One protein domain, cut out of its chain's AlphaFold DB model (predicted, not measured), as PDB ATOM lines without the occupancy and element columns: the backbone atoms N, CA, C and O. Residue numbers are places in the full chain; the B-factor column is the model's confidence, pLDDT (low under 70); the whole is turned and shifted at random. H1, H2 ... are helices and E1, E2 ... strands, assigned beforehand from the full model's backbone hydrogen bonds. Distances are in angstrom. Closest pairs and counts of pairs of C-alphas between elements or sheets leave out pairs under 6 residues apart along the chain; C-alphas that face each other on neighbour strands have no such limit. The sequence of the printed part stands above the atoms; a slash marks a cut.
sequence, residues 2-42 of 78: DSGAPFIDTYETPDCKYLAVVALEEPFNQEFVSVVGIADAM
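This is residues 2 to 42 of the 78 residues of an uncharacterized protein of Enteractinococcus helveticum (UniProt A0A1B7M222). A two-stranded hairpin, E1 and E2, forms one side of the model, and a single helix, H1, stands loosely beside it, joined to E2 by a tight link at one end. After H1 the last printed residues, 37 to 42, hold no named element and lead off sideways from the end of the helix. The printed part has 41 residues with two named strands and one named helix, in the order E1, E2, H1; the sheet order is E1 - E2, antiparallel, and the class is mixed, helices and strands. It is only just compact, close to loose, with a radius of gyration of the C-alphas of 10.5 A and spans of 27 by 20 by 15 A.

E1 is residues 8 to 12, beginning at C-alpha 8, (43.916, -29.905, -26.046), and 13.5 A long from first to last C-alpha. E2 is residues 18 to 22, 13.1 A long. H1 is residues 26 to 36, 15.4 A long, ending at C-alpha 36, (54.950, -24.247, -18.067).

E1 and E2 are a hairpin of antiparallel neighbour strands, with 164 degrees between their directions. C-alphas 10 and 20 face each other at 4.4 A. N 11 and O 19 are within hydrogen-bond range at 2.9 A, as are N 21 and O 9 at 2.8 A. E2 and H1 are near each other, with 5 pairs of C-alphas within 10 A. E1 and H1 are apart. In H1 every O i to N i+4 pair is within hydrogen-bond range.

The C-alphas of Cys 16 and Glu 26, the two farthest apart, are 28.6 A apart. The printed part has no cut. The links E1 to E2 and E2 to H1 are tight. The mean pLDDT of the printed part is 86.9, and residues 2 to 4 are under 70.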
ATOM      1  N   ASP A   2      38.863 -36.001 -22.609       57.09
ATOM      2  CA  ASP A   2      40.176 -36.634 -22.746       57.09
ATOM      3  C   ASP A   2      40.451 -36.797 -24.243       57.09
ATOM      4  O   ASP A   2      39.896 -37.682 -24.899       57.09
ATOM      5  N   SER A   3      41.151 -35.823 -24.824       62.47
ATOM      6  CA  SER A   3      41.400 -35.803 -26.269       62.47
ATOM      7  C   SER A   3      42.594 -36.681 -26.665       62.47
ATOM      8  O   SER A   3      42.816 -36.907 -27.855       62.47
ATOM      9  N   GLY A   4      43.384 -37.150 -25.686       68.56
ATOM     10  CA  GLY A   4      44.675 -37.805 -25.900       68.56
ATOM     11  C   GLY A   4      45.766 -36.885 -26.472       68.56
ATOM     12  O   GLY A   4      46.901 -37.327 -26.655       68.56
ATOM     13  N   ALA A   5      45.450 -35.618 -26.762       77.25
ATOM     14  CA  ALA A   5      46.389 -34.628 -27.265       77.25
ATOM     15  C   ALA A   5      46.777 -33.654 -26.137       77.25
ATOM     16  O   ALA A   5      45.927 -32.895 -25.674       77.25
ATOM     17  N   PRO A   6      48.062 -33.573 -25.742       75.25
ATOM     18  CA  PRO A   6      48.485 -32.761 -24.596       75.25
ATOM     19  C   PRO A   6      48.278 -31.248 -24.795       75.25
ATOM     20  O   PRO A   6      48.325 -30.468 -23.848       75.25
ATOM     21  N   PHE A   7      48.036 -30.809 -26.026       80.38
ATOM     22  CA  PHE A   7      47.744 -29.418 -26.363       80.38
ATOM     23  C   PHE A   7      46.241 -29.102 -26.427       80.38
ATOM     24  O   PHE A   7      45.881 -27.951 -26.667       80.38
ATOM     25  N   ILE A   8      45.365 -30.088 -26.205       88.44
ATOM     26  CA  ILE A   8      43.916 -29.905 -26.046       88.44
ATOM     27  C   ILE A   8      43.439 -30.786 -24.895       88.44
ATOM     28  O   ILE A   8      42.998 -31.911 -25.109       88.44
ATOM     29  N   ASP A   9      43.515 -30.305 -23.666       89.75
ATOM     30  CA  ASP A   9      43.073 -31.110 -22.531       89.75
ATOM     31  C   ASP A   9      42.720 -30.256 -21.319       89.75
ATOM     32  O   ASP A   9      42.790 -29.027 -21.343       89.75
ATOM     33  N   THR A  10      42.301 -30.916 -20.249       91.69
ATOM     34  CA  THR A  10      42.072 -30.331 -18.940       91.69
ATOM     35  C   THR A  10      43.073 -30.910 -17.948       91.69
ATOM     36  O   THR A  10      43.082 -32.111 -17.703       91.69
ATOM     37  N   TYR A  11      43.883 -30.046 -17.345       89.44
ATOM     38  CA  TYR A  11      44.887 -30.428 -16.354       89.44
ATOM     39  C   TYR A  11      44.432 -30.052 -14.951       89.44
ATOM     40  O   TYR A  11      43.887 -28.967 -14.748       89.44
ATOM     41  N   GLU A  12      44.678 -30.926 -13.980       93.44
ATOM     42  CA  GLU A  12      44.493 -30.601 -12.568       93.44
ATOM     43  C   GLU A  12      45.621 -29.678 -12.086       93.44
ATOM     44  O   GLU A  12      46.792 -29.854 -12.434       93.44
ATOM     45  N   THR A  13      45.264 -28.673 -11.292       93.38
ATOM     46  CA  THR A  13      46.200 -27.722 -10.694       93.38
ATOM     47  C   THR A  13      46.416 -28.029  -9.208       93.38
ATOM     48  O   THR A  13      45.545 -28.620  -8.569       93.38
ATOM     49  N   PRO A  14      47.543 -27.599  -8.601       95.94
ATOM     50  CA  PRO A  14      47.831 -27.882  -7.189       95.94
ATOM     51  C   PRO A  14      46.786 -27.366  -6.188       95.94
ATOM     52  O   PRO A  14      46.727 -27.851  -5.063       95.94
ATOM     53  N   ASP A  15      45.969 -26.381  -6.572       95.19
ATOM     54  CA  ASP A  15      44.852 -25.864  -5.776       95.19
ATOM     55  C   ASP A  15      43.535 -26.639  -5.995       95.19
ATOM     56  O   ASP A  15      42.457 -26.116  -5.706       95.19
ATOM     57  N   CYS A  16      43.622 -27.878  -6.494       88.50
ATOM     58  CA  CYS A  16      42.506 -28.781  -6.801       88.50
ATOM     59  C   CYS A  16      41.484 -28.186  -7.785       88.50
ATOM     60  O   CYS A  16      40.289 -28.489  -7.726       88.50
ATOM     61  N   LYS A  17      41.941 -27.300  -8.674       94.81
ATOM     62  CA  LYS A  17      41.146 -26.761  -9.779       94.81
ATOM     63  C   LYS A  17      41.603 -27.374 -11.097       94.81
ATOM     64  O   LYS A  17      42.426 -28.284 -11.139       94.81
ATOM     65  N   TYR A  18      41.022 -26.871 -12.178       92.62
ATOM     66  CA  TYR A  18      41.263 -27.358 -13.522       92.62
ATOM     67  C   TYR A  18      41.676 -26.215 -14.445       92.62
ATOM     68  O   TYR A  18      41.059 -25.147 -14.440       92.62
ATOM     69  N   LEU A  19      42.690 -26.466 -15.267       91.38
ATOM     70  CA  LEU A  19      43.131 -25.609 -16.359       91.38
ATOM     71  C   LEU A  19      42.748 -26.262 -17.688       91.38
ATOM     72  O   LEU A  19      43.270 -27.320 -18.033       91.38
ATOM     73  N   ALA A  20      41.861 -25.622 -18.447       92.81
ATOM     74  CA  ALA A  20      41.583 -26.016 -19.823       92.81
ATOM     75  C   ALA A  20      42.649 -25.432 -20.762       92.81
ATOM     76  O   ALA A  20      42.902 -24.227 -20.752       92.81
ATOM     77  N   VAL A  21      43.248 -26.282 -21.589       91.25
ATOM     78  CA  VAL A  21      44.274 -25.933 -22.574       91.25
ATOM     79  C   VAL A  21      43.735 -26.243 -23.963       91.25
ATOM     80  O   VAL A  21      43.241 -27.340 -24.200       91.25
ATOM     81  N   VAL A  22      43.839 -25.281 -24.883       90.38
ATOM     82  CA  VAL A  22      43.527 -25.449 -26.314       90.38
ATOM     83  C   VAL A  22      44.595 -24.715 -27.133       90.38
ATOM     84  O   VAL A  22      44.341 -23.708 -27.788       90.38
ATOM     85  N   ALA A  23      45.833 -25.196 -27.055       88.62
ATOM     86  CA  ALA A  23      47.001 -24.631 -27.726       88.62
ATOM     87  C   ALA A  23      47.219 -25.292 -29.101       88.62
ATOM     88  O   ALA A  23      48.246 -25.923 -29.360       88.62
ATOM     89  N   LEU A  24      46.200 -25.190 -29.959       86.75
ATOM     90  CA  LEU A  24      46.148 -25.829 -31.279       86.75
ATOM     91  C   LEU A  24      47.149 -25.256 -32.284       86.75
ATOM     92  O   LEU A  24      47.655 -25.983 -33.136       86.75
ATOM     93  N   GLU A  25      47.400 -23.952 -32.217       85.69
ATOM     94  CA  GLU A  25      48.306 -23.284 -33.144       85.69
ATOM     95  C   GLU A  25      49.730 -23.284 -32.590       85.69
ATOM     96  O   GLU A  25      49.954 -23.093 -31.393       85.69
ATOM     97  N   GLU A  26      50.699 -23.456 -33.487       85.44
ATOM     98  CA  GLU A  26      52.127 -23.499 -33.169       85.44
ATOM     99  C   GLU A  26      52.611 -22.368 -32.232       85.44
ATOM    100  O   GLU A  26      53.258 -22.702 -31.238       85.44
ATOM    101  N   PRO A  27      52.305 -21.069 -32.456       87.06
ATOM    102  CA  PRO A  27      52.789 -20.009 -31.566       87.06
ATOM    103  C   PRO A  27      52.253 -20.146 -30.137       87.06
ATOM    104  O   PRO A  27      53.011 -19.985 -29.183       87.06
ATOM    105  N   PHE A  28      50.978 -20.512 -29.974       89.25
ATOM    106  CA  PHE A  28      50.378 -20.700 -28.653       89.25
ATOM    107  C   PHE A  28      50.921 -21.939 -27.948       89.25
ATOM    108  O   PHE A  28      51.119 -21.924 -26.737       89.25
ATOM    109  N   ASN A  29      51.196 -23.010 -28.695       87.81
ATOM    110  CA  ASN A  29      51.821 -24.204 -28.139       87.81
ATOM    111  C   ASN A  29      53.234 -23.905 -27.625       87.81
ATOM    112  O   ASN A  29      53.563 -24.261 -26.496       87.81
ATOM    113  N   GLN A  30      54.037 -23.197 -28.427       88.69
ATOM    114  CA  GLN A  30      55.395 -22.789 -28.060       88.69
ATOM    115  C   GLN A  30      55.405 -21.905 -26.809       88.69
ATOM    116  O   GLN A  30      56.207 -22.127 -25.901       88.69
ATOM    117  N   GLU A  31      54.497 -20.931 -26.736       91.00
ATOM    118  CA  GLU A  31      54.350 -20.080 -25.558       91.00
ATOM    119  C   GLU A  31      53.909 -20.891 -24.333       91.00
ATOM    120  O   GLU A  31      54.511 -20.769 -23.266       91.00
ATOM    121  N   PHE A  32      52.932 -21.786 -24.490       90.81
ATOM    122  CA  PHE A  32      52.445 -22.641 -23.411       90.81
ATOM    123  C   PHE A  32      53.555 -23.518 -22.815       90.81
ATOM    124  O   PHE A  32      53.784 -23.477 -21.605       90.81
ATOM    125  N   VAL A  33      54.297 -24.267 -23.642       89.88
ATOM    126  CA  VAL A  33      55.380 -25.141 -23.146       89.88
ATOM    127  C   VAL A  33      56.532 -24.349 -22.529       89.88
ATOM    128  O   VAL A  33      57.200 -24.850 -21.621       89.88
ATOM    129  N   SER A  34      56.752 -23.114 -22.991       91.50
ATOM    130  CA  SER A  34      57.723 -22.186 -22.411       91.50
ATOM    131  C   SER A  34      57.284 -21.716 -21.023       91.50
ATOM    132  O   SER A  34      58.064 -21.804 -20.079       91.50
ATOM    133  N   VAL A  35      56.040 -21.256 -20.871       92.62
ATOM    134  CA  VAL A  35      55.499 -20.756 -19.593       92.62
ATOM    135  C   VAL A  35      55.405 -21.866 -18.545       92.62
ATOM    136  O   VAL A  35      55.707 -21.636 -17.377       92.62
ATOM    137  N   VAL A  36      55.029 -23.077 -18.958       90.56
ATOM    138  CA  VAL A  36      54.950 -24.247 -18.067       90.56
ATOM    139  C   VAL A  36      56.341 -24.817 -17.739       90.56
ATOM    140  O   VAL A  36      56.487 -25.572 -16.782       90.56
ATOM    141  N   GLY A  37      57.384 -24.434 -18.485       91.56
ATOM    142  CA  GLY A  37      58.767 -24.833 -18.208       91.56
ATOM    143  C   GLY A  37      59.121 -26.250 -18.666       91.56
ATOM    144  O   GLY A  37      60.025 -26.866 -18.109       91.56
ATOM    145  N   ILE A  38      58.420 -26.778 -19.674       89.31
ATOM    146  CA  ILE A  38      58.609 -28.149 -20.194       89.31
ATOM    147  C   ILE A  38      59.190 -28.188 -21.612       89.31
ATOM    148  O   ILE A  38      59.258 -29.254 -22.224       89.31
ATOM    149  N   ALA A  39      59.620 -27.044 -22.147       87.44
ATOM    150  CA  ALA A  39      60.121 -26.929 -23.517       87.44
ATOM    151  C   ALA A  39      61.290 -27.888 -23.828       87.44
ATOM    152  O   ALA A  39      61.349 -28.436 -24.929       87.44
ATOM    153  N   ASP A  40      62.178 -28.142 -22.862       86.62
ATOM    154  CA  ASP A  40      63.332 -29.040 -23.030       86.62
ATOM    155  C   ASP A  40      62.974 -30.531 -22.936       86.62
ATOM    156  O   ASP A  40      63.723 -31.386 -23.405       86.62
ATOM    157  N   ALA A  41      61.814 -30.854 -22.359       83.88
ATOM    158  CA  ALA A  41      61.309 -32.220 -22.239       83.88
ATOM    159  C   ALA A  41      60.446 -32.643 -23.441       83.88
ATOM    160  O   ALA A  41      60.001 -33.791 -23.517       83.88
ATOM    161  N   MET A  42      60.183 -31.728 -24.379       77.62
ATOM    162  CA  MET A  42      59.328 -32.005 -25.526       77.62
ATOM    163  C   MET A  42      60.013 -32.928 -26.547       77.62
ATOM    164  O   MET A  42      61.168 -32.700 -26.922       77.62
TER     165      MET A  42